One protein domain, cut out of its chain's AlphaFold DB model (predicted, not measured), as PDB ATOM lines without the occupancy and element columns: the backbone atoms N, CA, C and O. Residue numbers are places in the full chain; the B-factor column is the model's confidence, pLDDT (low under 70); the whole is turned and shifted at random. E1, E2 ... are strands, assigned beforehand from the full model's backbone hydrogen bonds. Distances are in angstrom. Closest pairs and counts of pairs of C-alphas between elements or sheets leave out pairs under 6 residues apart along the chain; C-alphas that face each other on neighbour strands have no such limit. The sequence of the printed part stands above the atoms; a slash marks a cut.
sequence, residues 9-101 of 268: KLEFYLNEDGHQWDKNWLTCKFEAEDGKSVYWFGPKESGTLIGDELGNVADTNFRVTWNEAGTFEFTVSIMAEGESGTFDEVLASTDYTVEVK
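Overview. This is residues 9 to 101 of the 268 residues of an uncharacterized protein of Lentisphaerae bacterium (UniProt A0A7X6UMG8). A three-strand sheet of E2, E1 and E7 and a long two-strand hairpin of E8 and E9 diverge like the two sides of a V from the link between E7 and E8. The short pair E5 and E6 lies between the two sides towards the open end of the V, and the small hairpin of E3 and E4 lies off to one side. The printed part has 93 residues with no named helix and nine named strands, E1 to E9 in order along the chain; the class is all strand. The sheet E2, E1, E7 and the hairpins E3, E4 and E8, E9 are antiparallel, while E5 and E6 are parallel. The whole is only just compact, close to loose, with a radius of gyration of the C-alphas of 14.6 A, and spans 41 by 34 by 21 A.

Along the chain. E1, residues 9 to 14, begins at C-alpha 9 at (-38.049, -9.906, -25.595) and is 16.8 A long. E2 is residues 24 to 27, 9.8 A. E3, residues 31 to 33, and E4, residues 36 to 38, measure 6.2 A and 6.1 A. E5, residues 40 to 42, and E6, residues 51 to 53, are each 6.7 A. E7 is residues 61 to 66, 16.7 A. E8, residues 70 to 80, is 31.9 A long and begins at C-alpha 70 at (-26.418, -12.147, -18.747). E9, residues 89 to 100, is 31.3 A long, bends by 66 degrees at residue 92 and ends at C-alpha 100 at (-27.971, -16.823, -20.230).

Arrangement. In the largest sheet E1 is the inner strand, antiparallel to E7 at 162 degrees, with N 11 and O 63 within hydrogen-bond range at 2.8 A. E1 and E2 form a hairpin at 146 degrees, with N 26 and O 12 at 2.8 A. The closest C-alphas of E7 and E9 are those of Trp 66 and Val 100, 7.5 A apart. E8 and E9 form a hairpin at 165 degrees, with N 74 and O 96 at 2.9 A and N 80 and O 89 at 2.7 A. E5 and E8 are near each other, with 7 pairs of C-alphas within 10 A. E5 and E6 are parallel at 16 degrees, with N 52 and O 40 at 3.5 A. E4 runs on into E5 at 27 degrees across a break of one residue. E3 and E4 form a hairpin at 128 degrees, with N 33 and O 36 at 2.8 A. Among the pairs that stay apart are E1 and E8, E1 and E5, and E6 and E9.

Size, cuts and confidence. The C-alphas farthest apart are those of Ser 84 and Lys 101, 43.6 A. The printed part has no cut and no long link between named strands. The mean pLDDT of the printed part is 73.4; residues 14 to 22, 42 to 60, 85 to 86 and 101 of the model are under 70.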
ATOM      1  N   LYS A   9     -36.690 -10.108 -25.088       81.62
ATOM      2  CA  LYS A   9     -38.049  -9.906 -25.595       81.62
ATOM      3  C   LYS A   9     -38.998 -10.917 -24.953       81.62
ATOM      4  O   LYS A   9     -38.741 -12.122 -25.002       81.62
ATOM      5  N   LEU A  10     -40.116 -10.450 -24.395       80.94
ATOM      6  CA  LEU A  10     -41.194 -11.307 -23.883       80.94
ATOM      7  C   LEU A  10     -42.402 -11.261 -24.817       80.94
ATOM      8  O   LEU A  10     -42.844 -10.193 -25.241       80.94
ATOM      9  N   GLU A  11     -42.955 -12.431 -25.111       83.12
ATOM     10  CA  GLU A  11     -44.156 -12.598 -25.918       83.12
ATOM     11  C   GLU A  11     -45.136 -13.555 -25.239       83.12
ATOM     12  O   GLU A  11     -44.742 -14.460 -24.501       83.12
ATOM     13  N   PHE A  12     -46.423 -13.390 -25.526       74.94
ATOM     14  CA  PHE A  12     -47.483 -14.257 -25.024       74.94
ATOM     15  C   PHE A  12     -48.434 -14.668 -26.146       74.94
ATOM     16  O   PHE A  12     -48.552 -13.984 -27.164       74.94
ATOM     17  N   TYR A  13     -49.085 -15.816 -25.979       74.00
ATOM     18  CA  TYR A  13     -49.989 -16.382 -26.975       74.00
ATOM     19  C   TYR A  13     -51.436 -16.334 -26.494       74.00
ATOM     20  O   TYR A  13     -51.761 -16.886 -25.437       74.00
ATOM     21  N   LEU A  14     -52.307 -15.732 -27.308       69.38
ATOM     22  CA  LEU A  14     -53.751 -15.736 -27.088       69.38
ATOM     23  C   LEU A  14     -54.460 -16.581 -28.142       69.38
ATOM     24  O   LEU A  14     -54.245 -16.443 -29.345       69.38
ATOM     25  N   ASN A  15     -55.333 -17.461 -27.663       67.12
ATOM     26  CA  ASN A  15     -56.172 -18.323 -28.484       67.12
ATOM     27  C   ASN A  15     -57.634 -18.054 -28.131       67.12
ATOM     28  O   ASN A  15     -58.248 -18.801 -27.370       67.12
ATOM     29  N   GLU A  16     -58.144 -16.934 -28.632       67.38
ATOM     30  CA  GLU A  16     -59.492 -16.450 -28.366       67.38
ATOM     31  C   GLU A  16     -60.224 -16.263 -29.697       67.38
ATOM     32  O   GLU A  16     -60.070 -15.250 -30.386       67.38
ATOM     33  N   ASP A  17     -61.003 -17.279 -30.076       68.62
ATOM     34  CA  ASP A  17     -61.719 -17.309 -31.349       68.62
ATOM     35  C   ASP A  17     -62.601 -16.053 -31.510       68.62
ATOM     36  O   ASP A  17     -63.488 -15.775 -30.701       68.62
ATOM     37  N   GLY A  18     -62.393 -15.313 -32.602       66.75
ATOM     38  CA  GLY A  18     -63.185 -14.123 -32.940       66.75
ATOM     39  C   GLY A  18     -62.546 -12.782 -32.573       66.75
ATOM     40  O   GLY A  18     -63.107 -11.743 -32.930       66.75
ATOM     41  N   HIS A  19     -61.367 -12.782 -31.949       65.56
ATOM     42  CA  HIS A  19     -60.584 -11.573 -31.703       65.56
ATOM     43  C   HIS A  19     -59.493 -11.361 -32.763       65.56
ATOM     44  O   HIS A  19     -59.000 -12.304 -33.377       65.56
ATOM     45  N   GLN A  20     -59.078 -10.105 -32.982       64.81
ATOM     46  CA  GLN A  20     -58.035  -9.767 -33.970       64.81
ATOM     47  C   GLN A  20     -56.656 -10.372 -33.644       64.81
ATOM     48  O   GLN A  20     -55.792 -10.454 -34.513       64.81
ATOM     49  N   TRP A  21     -56.455 -10.785 -32.394       64.75
ATOM     50  CA  TRP A  21     -55.239 -11.413 -31.888       64.75
ATOM     51  C   TRP A  21     -55.321 -12.943 -31.830       64.75
ATOM     52  O   TRP A  21     -54.369 -13.570 -31.369       64.75
ATOM     53  N   ASP A  22     -56.410 -13.553 -32.310       68.94
ATOM     54  CA  ASP A  22     -56.581 -15.006 -32.289       68.94
ATOM     55  C   ASP A  22     -55.415 -15.723 -32.987       68.94
ATOM     56  O   ASP A  22     -55.064 -15.411 -34.129       68.94
ATOM     57  N   LYS A  23     -54.832 -16.699 -32.286       72.62
ATOM     58  CA  LYS A  23     -53.731 -17.553 -32.746       72.62
ATOM     59  C   LYS A  23     -52.438 -16.805 -33.089       72.62
ATOM     60  O   LYS A  23     -51.655 -17.279 -33.914       72.62
ATOM     61  N   ASN A  24     -52.177 -15.674 -32.433       75.25
ATOM     62  CA  ASN A  24     -50.956 -14.890 -32.632       75.25
ATOM     63  C   ASN A  24     -50.112 -14.769 -31.355       75.25
ATOM     64  O   ASN A  24     -50.629 -14.747 -30.239       75.25
ATOM     65  N   TRP A  25     -48.793 -14.659 -31.545       77.38
ATOM     66  CA  TRP A  25     -47.858 -14.234 -30.502       77.38
ATOM     67  C   TRP A  25     -47.829 -12.707 -30.450       77.38
ATOM     68  O   TRP A  25     -47.557 -12.057 -31.461       77.38
ATOM     69  N   LEU A  26     -48.101 -12.143 -29.279       76.06
ATOM     70  CA  LEU A  26     -48.087 -10.709 -29.022       76.06
ATOM     71  C   LEU A  26     -46.865 -10.350 -28.183       76.06
ATOM     72  O   LEU A  26     -46.519 -11.061 -27.246       76.06
ATOM     73  N   THR A  27     -46.191  -9.257 -28.534       80.69
ATOM     74  CA  THR A  27     -45.020  -8.760 -27.800       80.69
ATOM     75  C   THR A  27     -45.452  -7.904 -26.614       80.69
ATOM     76  O   THR A  27     -46.234  -6.967 -26.785       80.69
ATOM     77  N   CYS A  28     -44.917  -8.205 -25.430       78.12
ATOM     78  CA  CYS A  28     -45.134  -7.414 -24.226       78.12
ATOM     79  C   CYS A  28     -44.447  -6.051 -24.354       78.12
ATOM     80  O   CYS A  28     -43.274  -5.965 -24.713       78.12
ATOM     81  N   LYS A  29     -45.167  -4.981 -24.017       79.00
ATOM     82  CA  LYS A  29     -44.652  -3.604 -24.014       79.00
ATOM     83  C   LYS A  29     -44.535  -3.104 -22.589       79.00
ATOM     84  O   LYS A  29     -45.501  -2.579 -22.043       79.00
ATOM     85  N   PHE A  30     -43.373  -3.312 -21.994       77.81
ATOM     86  CA  PHE A  30     -43.138  -2.936 -20.608       77.81
ATOM     87  C   PHE A  30     -43.138  -1.419 -20.424       77.81
ATOM     88  O   PHE A  30     -42.720  -0.662 -21.307       77.81
ATOM     89  N   GLU A  31     -43.549  -0.995 -19.236       73.12
ATOM     90  CA  GLU A  31     -43.368   0.367 -18.757       73.12
ATOM     91  C   GLU A  31     -42.401   0.411 -17.586       73.12
ATOM     92  O   GLU A  31     -42.306  -0.531 -16.803       73.12
ATOM     93  N   ALA A  32     -41.680   1.524 -17.471       72.94
ATOM     94  CA  ALA A  32     -40.798   1.761 -16.344       72.94
ATOM     95  C   ALA A  32     -41.610   2.282 -15.149       72.94
ATOM     96  O   ALA A  32     -42.087   3.416 -15.168       72.94
ATOM     97  N   GLU A  33     -41.707   1.478 -14.099       71.19
ATOM     98  CA  GLU A  33     -42.331   1.805 -12.820       71.19
ATOM     99  C   GLU A  33     -41.295   1.599 -11.708       71.19
ATOM    100  O   GLU A  33     -40.708   0.527 -11.581       71.19
ATOM    101  N   ASP A  34     -40.985   2.656 -10.952       73.25
ATOM    102  CA  ASP A  34     -39.987   2.638  -9.867       73.25
ATOM    103  C   ASP A  34     -38.618   2.031 -10.243       73.25
ATOM    104  O   ASP A  34     -37.941   1.385  -9.441       73.25
ATOM    105  N   GLY A  35     -38.182   2.258 -11.487       71.88
ATOM    106  CA  GLY A  35     -36.912   1.741 -12.006       71.88
ATOM    107  C   GLY A  35     -36.945   0.262 -12.398       71.88
ATOM    108  O   GLY A  35     -35.888  -0.313 -12.646       71.88
ATOM    109  N   LYS A  36     -38.134  -0.344 -12.465       73.38
ATOM    110  CA  LYS A  36     -38.371  -1.700 -12.965       73.38
ATOM    111  C   LYS A  36     -39.241  -1.658 -14.213       73.38
ATOM    112  O   LYS A  36     -40.124  -0.818 -14.328       73.38
ATOM    113  N   SER A  37     -39.014  -2.593 -15.122       80.81
ATOM    114  CA  SER A  37     -39.874  -2.795 -16.287       80.81
ATOM    115  C   SER A  37     -41.022  -3.730 -15.911       80.81
ATOM    116  O   SER A  37     -40.787  -4.892 -15.585       80.81
ATOM    117  N   VAL A  38     -42.258  -3.234 -15.941       79.56
ATOM    118  CA  VAL A  38     -43.462  -3.977 -15.539       79.56
ATOM    119  C   VAL A  38     -44.419  -4.092 -16.721       79.56
ATOM    120  O   VAL A  38     -44.561  -3.168 -17.522       79.56
ATOM    121  N   TYR A  39     -45.065  -5.248 -16.848       79.44
ATOM    122  CA  TYR A  39     -46.127  -5.483 -17.820       79.44
ATOM    123  C   TYR A  39     -47.297  -6.197 -17.137       79.44
ATOM    124  O   TYR A  39     -47.088  -7.172 -16.413       79.44
ATOM    125  N   TRP A  40     -48.519  -5.718 -17.376       77.81
ATOM    126  CA  TRP A  40     -49.724  -6.194 -16.698       77.81
ATOM    127  C   TRP A  40     -50.610  -7.057 -17.609       77.81
ATOM    128  O   TRP A  40     -50.803  -6.749 -18.783       77.81
ATOM    129  N   PHE A  41     -51.208  -8.102 -17.033       73.06
ATOM    130  CA  PHE A  41     -52.240  -8.936 -17.658       73.06
ATOM    131  C   PHE A  41     -53.476  -8.967 -16.755       73.06
ATOM    132  O   PHE A  41     -53.353  -9.301 -15.576       73.06
ATOM    133  N   GLY A  42     -54.668  -8.660 -17.276       66.25
ATOM    134  CA  GLY A  42     -55.889  -8.794 -16.474       66.25
ATOM    135  C   GLY A  42     -57.148  -8.144 -17.055       66.25
ATOM    136  O   GLY A  42     -57.079  -7.451 -18.073       66.25
ATOM    137  N   PRO A  43     -58.310  -8.361 -16.409       55.88
ATOM    138  CA  PRO A  43     -59.577  -7.768 -16.817       55.88
ATOM    139  C   PRO A  43     -59.564  -6.268 -16.506       55.88
ATOM    140  O   PRO A  43     -59.656  -5.854 -15.351       55.88
ATOM    141  N   LYS A  44     -59.436  -5.430 -17.535       53.97
ATOM    142  CA  LYS A  44     -59.352  -3.978 -17.361       53.97
ATOM    143  C   LYS A  44     -60.729  -3.318 -17.449       53.97
ATOM    144  O   LYS A  44     -61.008  -2.553 -18.365       53.97
ATOM    145  N   GLU A  45     -61.594  -3.541 -16.465       52.47
ATOM    146  CA  GLU A  45     -62.748  -2.653 -16.283       52.47
ATOM    147  C   GLU A  45     -62.317  -1.434 -15.454       52.47
ATOM    148  O   GLU A  45     -62.438  -1.410 -14.237       52.47
ATOM    149  N   SER A  46     -61.813  -0.405 -16.142       50.16
ATOM    150  CA  SER A  46     -61.388   0.901 -15.601       50.16
ATOM    151  C   SER A  46     -60.051   0.920 -14.834       50.16
ATOM    152  O   SER A  46     -59.923   0.399 -13.737       50.16
ATOM    153  N   GLY A  47     -59.029   1.579 -15.393       52.59
ATOM    154  CA  GLY A  47     -57.784   1.833 -14.659       52.59
ATOM    155  C   GLY A  47     -56.634   2.346 -15.522       52.59
ATOM    156  O   GLY A  47     -56.530   2.037 -16.704       52.59
ATOM    157  N   THR A  48     -55.765   3.149 -14.925       51.53
ATOM    158  CA  THR A  48     -54.594   3.834 -15.505       51.53
ATOM    159  C   THR A  48     -53.385   2.933 -15.810       51.53
ATOM    160  O   THR A  48     -52.336   3.455 -16.165       51.53
ATOM    161  N   LEU A  49     -53.512   1.606 -15.696       54.62
ATOM    162  CA  LEU A  49     -52.413   0.640 -15.867       54.62
ATOM    163  C   LEU A  49     -52.210   0.232 -17.337       54.62
ATOM    164  O   LEU A  49     -53.192   0.056 -18.063       54.62
ATOM    165  N   ILE A  50     -50.967   0.055 -17.792       55.38
ATOM    166  CA  ILE A  50     -50.649  -0.436 -19.145       55.38
ATOM    167  C   ILE A  50     -50.548  -1.968 -19.159       55.38
ATOM    168  O   ILE A  50     -49.775  -2.551 -18.407       55.38
ATOM    169  N   GLY A  51     -51.332  -2.612 -20.029       58.31
ATOM    170  CA  GLY A  51     -51.415  -4.068 -20.176       58.31
ATOM    171  C   GLY A  51     -52.504  -4.482 -21.171       58.31
ATOM    172  O   GLY A  51     -53.357  -3.654 -21.512       58.31
ATOM    173  N   ASP A  52     -52.468  -5.732 -21.639       62.72
ATOM    174  CA  ASP A  52     -53.481  -6.278 -22.551       62.72
ATOM    175  C   ASP A  52     -54.678  -6.872 -21.781       62.72
ATOM    176  O   ASP A  52     -54.527  -7.551 -20.758       62.72
ATOM    177  N   GLU A  53     -55.886  -6.585 -22.282       61.34
ATOM    178  CA  GLU A  53     -57.142  -7.131 -21.762       61.34
ATOM    179  C   GLU A  53     -57.188  -8.632 -22.036       61.34
ATOM    180  O   GLU A  53     -57.315  -9.071 -23.178       61.34
ATOM    181  N   LEU A  54     -57.109  -9.423 -20.970       58.47
ATOM    182  CA  LEU A  54     -57.462 -10.833 -21.033       58.47
ATOM    183  C   LEU A  54     -58.904 -10.963 -20.544       58.47
ATOM    184  O   LEU A  54     -59.267 -10.358 -19.534       58.47
ATOM    185  N   GLY A  55     -59.726 -11.731 -21.261       57.25
ATOM    186  CA  GLY A  55     -61.064 -12.103 -20.801       57.25
ATOM    187  C   GLY A  55     -61.029 -12.932 -19.505       57.25
ATOM    188  O   GLY A  55     -60.115 -12.835 -18.687       57.25
ATOM    189  N   ASN A  56     -62.020 -13.805 -19.297       54.56
ATOM    190  CA  ASN A  56     -61.936 -14.776 -18.197       54.56
ATOM    191  C   ASN A  56     -60.639 -15.575 -18.335       54.56
ATOM    192  O   ASN A  56     -60.438 -16.178 -19.385       54.56
ATOM    193  N   VAL A  57     -59.801 -15.545 -17.289       53.56
ATOM    194  CA  VAL A  57     -58.441 -16.105 -17.220       53.56
ATOM    195  C   VAL A  57     -58.353 -17.432 -17.975       53.56
ATOM    196  O   VAL A  57     -58.689 -18.491 -17.445       53.56
ATOM    197  N   ALA A  58     -57.956 -17.355 -19.241       53.72
ATOM    198  CA  ALA A  58     -57.639 -18.507 -20.057       53.72
ATOM    199  C   ALA A  58     -56.161 -18.816 -19.847       53.72
ATOM    200  O   ALA A  58     -55.348 -17.900 -19.695       53.72
ATOM    201  N   ASP A  59     -55.809 -20.100 -19.849       62.62
ATOM    202  CA  ASP A  59     -54.410 -20.508 -19.848       62.62
ATOM    203  C   ASP A  59     -53.686 -19.815 -21.013       62.62
ATOM    204  O   ASP A  59     -54.097 -19.928 -22.173       62.62
ATOM    205  N   THR A  60     -52.612 -19.088 -20.709       67.44
ATOM    206  CA  THR A  60     -51.762 -18.443 -21.712       67.44
ATOM    207  C   THR A  60     -50.362 -19.039 -21.669       67.44
ATOM    208  O   THR A  60     -49.888 -19.495 -20.628       67.44
ATOM    209  N   ASN A  61     -49.704 -19.059 -22.825       72.81
ATOM    210  CA  ASN A  61     -48.315 -19.481 -22.938       72.81
ATOM    211  C   ASN A  61     -47.431 -18.250 -23.099       72.81
ATOM    212  O   ASN A  61     -47.734 -17.374 -23.910       72.81
ATOM    213  N   PHE A  62     -46.310 -18.240 -22.386       76.25
ATOM    214  CA  PHE A  62     -45.274 -17.224 -22.508       76.25
ATOM    215  C   PHE A  62     -44.077 -17.778 -23.279       76.25
ATOM    216  O   PHE A  62     -43.715 -18.948 -23.136       76.25
ATOM    217  N   ARG A  63     -43.444 -16.920 -24.077       79.44
ATOM    218  CA  ARG A  63     -42.171 -17.176 -24.749       79.44
ATOM    219  C   ARG A  63     -41.221 -16.026 -24.451       79.44
ATOM    220  O   ARG A  63     -41.575 -14.870 -24.649       79.44
ATOM    221  N   VAL A  64     -40.006 -16.358 -24.032       77.44
ATOM    222  CA  VAL A  64     -38.917 -15.392 -23.850       77.44
ATOM    223  C   VAL A  64     -37.861 -15.630 -24.923       77.44
ATOM    224  O   VAL A  64     -37.494 -16.777 -25.177       77.44
ATOM    225  N   THR A  65     -37.382 -14.553 -25.539       77.56
ATOM    226  CA  THR A  65     -36.212 -14.546 -26.424       77.56
ATOM    227  C   THR A  65     -35.113 -13.731 -25.754       77.56
ATOM    228  O   THR A  65     -35.335 -12.567 -25.433       77.56
ATOM    229  N   TRP A  66     -33.949 -14.335 -25.525       77.62
ATOM    230  CA  TRP A  66     -32.779 -13.658 -24.963       77.62
ATOM    231  C   TRP A  66     -31.884 -13.195 -26.109       77.62
ATOM    232  O   TRP A  66     -31.458 -14.017 -26.917       77.62
ATOM    233  N   ASN A  67     -31.630 -11.893 -26.190       72.94
ATOM    234  CA  ASN A  67     -30.797 -11.291 -27.231       72.94
ATOM    235  C   ASN A  67     -29.363 -11.044 -26.745       72.94
ATOM    236  O   ASN A  67     -28.470 -10.837 -27.561       72.94
ATOM    237  N   GLU A  68     -29.140 -11.078 -25.430       72.31
ATOM    238  CA  GLU A  68     -27.839 -10.865 -24.804       72.31
ATOM    239  C   GLU A  68     -27.570 -11.914 -23.720       72.31
ATOM    240  O   GLU A  68     -28.481 -12.411 -23.050       72.31
ATOM    241  N   ALA A  69     -26.293 -12.249 -23.540       77.12
ATOM    242  CA  ALA A  69     -25.846 -13.038 -22.405       77.12
ATOM    243  C   ALA A  69     -25.897 -12.203 -21.123       77.12
ATOM    244  O   ALA A  69     -25.577 -11.016 -21.114       77.12
ATOM    245  N   GLY A  70     -26.255 -12.833 -20.013       82.25
ATOM    246  CA  GLY A  70     -26.418 -12.147 -18.747       82.25
ATOM    247  C   GLY A  70     -27.143 -12.990 -17.715       82.25
ATOM    248  O   GLY A  70     -27.520 -14.137 -17.946       82.25
ATOM    249  N   THR A  71     -27.331 -12.410 -16.538       86.12
ATOM    250  CA  THR A  71     -28.227 -12.964 -15.524       86.12
ATOM    251  C   THR A  71     -29.457 -12.082 -15.462       86.12
ATOM    252  O   THR A  71     -29.345 -10.881 -15.228       86.12
ATOM    253  N   PHE A  72     -30.614 -12.693 -15.674       84.75
ATOM    254  CA  PHE A  72     -31.900 -12.023 -15.710       84.75
ATOM    255  C   PHE A  72     -32.726 -12.473 -14.518       84.75
ATOM    256  O   PHE A  72     -32.866 -13.671 -14.260       84.75
ATOM    257  N   GLU A  73     -33.282 -11.508 -13.802       87.31
ATOM    258  CA  GLU A  73     -34.158 -11.749 -12.664       87.31
ATOM    259  C   GLU A  73     -35.550 -11.232 -13.006       87.31
ATOM    260  O   GLU A  73     -35.713 -10.079 -13.404       87.31
ATOM    261  N   PHE A  74     -36.555 -12.092 -12.870       85.44
ATOM    262  CA  PHE A  74     -37.945 -11.721 -13.090       85.44
ATOM    263  C   PHE A  74     -38.815 -12.173 -11.931       85.44
ATOM    264  O   PHE A  74     -38.674 -13.275 -11.404       85.44
ATOM    265  N   THR A  75     -39.759 -11.309 -11.580       88.62
ATOM    266  CA  THR A  75     -40.796 -11.588 -10.596       88.62
ATOM    267  C   THR A  75     -42.120 -11.712 -11.332       88.62
ATOM    268  O   THR A  75     -42.515 -10.807 -12.066       88.62
ATOM    269  N   VAL A  76     -42.814 -12.830 -11.134       87.31
ATOM    270  CA  VAL A  76     -44.182 -13.030 -11.617       87.31
ATOM    271  C   VAL A  76     -45.108 -12.995 -10.414       87.31
ATOM    272  O   VAL A  76     -44.936 -13.783  -9.482       87.31
ATOM    273  N   SER A  77     -46.096 -12.104 -10.436       86.12
ATOM    274  CA  SER A  77     -47.029 -11.924  -9.325       86.12
ATOM    275  C   SER A  77     -48.483 -11.948  -9.786       86.12
ATOM    276  O   SER A  77     -48.820 -11.469 -10.866       86.12
ATOM    277  N   ILE A  78     -49.351 -12.495  -8.936       83.69
ATOM    278  CA  ILE A  78     -50.801 -12.334  -9.021       83.69
ATOM    279  C   ILE A  78     -51.162 -11.186  -8.086       83.69
ATOM    280  O   ILE A  78     -50.893 -11.264  -6.886       83.69
ATOM    281  N   MET A  79     -51.775 -10.149  -8.643       81.50
ATOM    282  CA  MET A  79     -52.113  -8.917  -7.936       81.50
ATOM    283  C   MET A  79     -53.630  -8.815  -7.746       81.50
ATOM    284  O   MET A  79     -54.397  -9.218  -8.621       81.50
ATOM    285  N   ALA A  80     -54.060  -8.279  -6.610       78.56
ATOM    286  CA  ALA A  80     -55.438  -7.930  -6.298       78.56
ATOM    287  C   ALA A  80     -55.588  -6.424  -6.093       78.56
ATOM    288  O   ALA A  80     -54.618  -5.709  -5.832       78.56
ATOM    289  N   GLU A  81     -56.830  -5.966  -6.218       75.88
ATOM    290  CA  GLU A  81     -57.208  -4.594  -5.908       75.88
ATOM    291  C   GLU A  81     -57.172  -4.383  -4.387       75.88
ATOM    292  O   GLU A  81     -57.982  -4.973  -3.667       75.88
ATOM    293  N   GLY A  82     -56.225  -3.575  -3.907       70.69
ATOM    294  CA  GLY A  82     -56.088  -3.236  -2.490       70.69
ATOM    295  C   GLY A  82     -56.925  -2.006  -2.139       70.69
ATOM    296  O   GLY A  82     -57.898  -2.085  -1.380       70.69
ATOM    297  N   GLU A  83     -56.573  -0.858  -2.722       75.00
ATOM    298  CA  GLU A  83     -57.429   0.333  -2.752       75.00
ATOM    299  C   GLU A  83     -58.240   0.397  -4.053       75.00
ATOM    300  O   GLU A  83     -57.862  -0.154  -5.084       75.00
ATOM    301  N   SER A  84     -59.386   1.086  -4.018       70.88
ATOM    302  CA  SER A  84     -60.253   1.160  -5.195       70.88
ATOM    303  C   SER A  84     -59.526   1.818  -6.373       70.88
ATOM    304  O   SER A  84     -59.150   2.989  -6.306       70.88
ATOM    305  N   GLY A  85     -59.370   1.067  -7.461       65.00
ATOM    306  CA  GLY A  85     -58.664   1.472  -8.670       65.00
ATOM    307  C   GLY A  85     -57.156   1.197  -8.675       65.00
ATOM    308  O   GLY A  85     -56.506   1.594  -9.645       65.00
ATOM    309  N   THR A  86     -56.589   0.533  -7.657       68.38
ATOM    310  CA  THR A  86     -55.158   0.177  -7.602       68.38
ATOM    311  C   THR A  86     -54.945  -1.319  -7.380       68.38
ATOM    312  O   THR A  86     -55.482  -1.904  -6.449       68.38
ATOM    313  N   PHE A  87     -54.121  -1.943  -8.227       73.50
ATOM    314  CA  PHE A  87     -53.742  -3.357  -8.116       73.50
ATOM    315  C   PHE A  87     -52.398  -3.505  -7.388       73.50
ATOM    316  O   PHE A  87     -51.384  -3.846  -7.994       73.50
ATOM    317  N   ASP A  88     -52.380  -3.194  -6.094       77.94
ATOM    318  CA  ASP A  88     -51.177  -3.111  -5.257       77.94
ATOM    319  C   ASP A  88     -51.059  -4.227  -4.200       77.94
ATOM    320  O   ASP A  88     -50.018  -4.357  -3.550       77.94
ATOM    321  N   GLU A  89     -52.070  -5.090  -4.054       84.25
ATOM    322  CA  GLU A  89     -52.015  -6.234  -3.139       84.25
ATOM    323  C   GLU A  89     -51.445  -7.481  -3.837       84.25
ATOM    324  O   GLU A  89     -52.054  -8.042  -4.744       84.25
ATOM    325  N   VAL A  90     -50.286  -7.973  -3.393       88.56
ATOM    326  CA  VAL A  90     -49.686  -9.215  -3.917       88.56
ATOM    327  C   VAL A  90     -50.381 -10.434  -3.298       88.56
ATOM    328  O   VAL A  90     -50.173 -10.743  -2.125       88.56
ATOM    329  N   LEU A  91     -51.151 -11.183  -4.091       86.50
ATOM    330  CA  LEU A  91     -51.786 -12.435  -3.658       86.50
ATOM    331  C   LEU A  91     -50.823 -13.625  -3.686       86.50
ATOM    332  O   LEU A  91     -50.868 -14.506  -2.825       86.50
ATOM    333  N   ALA A  92     -49.977 -13.674  -4.710       88.88
ATOM    334  CA  ALA A  92     -48.959 -14.697  -4.891       88.88
ATOM    335  C   ALA A  92     -47.810 -14.118  -5.713       88.88
ATOM    336  O   ALA A  92     -48.037 -13.284  -6.584       88.88
ATOM    337  N   SER A  93     -46.585 -14.570  -5.457       92.69
ATOM    338  CA  SER A  93     -45.423 -14.167  -6.243       92.69
ATOM    339  C   SER A  93     -44.412 -15.299  -6.344       92.69
ATOM    340  O   SER A  93     -44.343 -16.165  -5.469       92.69
ATOM    341  N   THR A  94     -43.632 -15.309  -7.415       93.12
ATOM    342  CA  THR A  94     -42.476 -16.186  -7.585       93.12
ATOM    343  C   THR A  94     -41.385 -15.427  -8.322       93.12
ATOM    344  O   THR A  94     -41.642 -14.799  -9.350       93.12
ATOM    345  N   ASP A  95     -40.173 -15.515  -7.785       92.12
ATOM    346  CA  ASP A  95     -38.970 -14.973  -8.400       92.12
ATOM    347  C   ASP A  95     -38.258 -16.071  -9.184       92.12
ATOM    348  O   ASP A  95     -38.177 -17.227  -8.756       92.12
ATOM    349  N   TYR A  96     -37.707 -15.688 -10.323       85.75
ATOM    350  CA  TYR A  96     -36.938 -16.553 -11.190       85.75
ATOM    351  C   TYR A  96     -35.630 -15.871 -11.553       85.75
ATOM    352  O   TYR A  96     -35.590 -14.680 -11.859       85.75
ATOM    353  N   THR A  97     -34.570 -16.669 -11.583       89.06
ATOM    354  CA  THR A  97     -33.256 -16.255 -12.061       89.06
ATOM    355  C   THR A  97     -32.899 -17.125 -13.252       89.06
ATOM    356  O   THR A  97     -32.876 -18.352 -13.142       89.06
ATOM    357  N   VAL A  98     -32.626 -16.497 -14.392       82.50
ATOM    358  CA  VAL A  98     -32.169 -17.171 -15.606       82.50
ATOM    359  C   VAL A  98     -30.773 -16.678 -15.945       82.50
ATOM    360  O   VAL A  98     -30.546 -15.490 -16.152       82.50
ATOM    361  N   GLU A  99     -29.833 -17.613 -15.999       84.25
ATOM    362  CA  GLU A  99     -28.475 -17.368 -16.469       84.25
ATOM    363  C   GLU A  99     -28.402 -17.714 -17.960       84.25
ATOM    364  O   GLU A  99     -28.497 -18.882 -18.346       84.25
ATOM    365  N   VAL A 100     -28.239 -16.693 -18.798       76.50
ATOM    366  CA  VAL A 100     -27.971 -16.823 -20.230       76.50
ATOM    367  C   VAL A 100     -26.471 -16.677 -20.422       76.50
ATOM    368  O   VAL A 100     -25.893 -15.628 -20.144       76.50
ATOM    369  N   LYS A 101     -25.816 -17.741 -20.875       67.50
ATOM    370  CA  LYS A 101     -24.372 -17.720 -21.118       67.50
ATOM    371  C   LYS A 101     -24.090 -17.276 -22.538       67.50
ATOM    372  O   LYS A 101     -24.777 -17.702 -23.462       67.50
TER     373      LYS A 101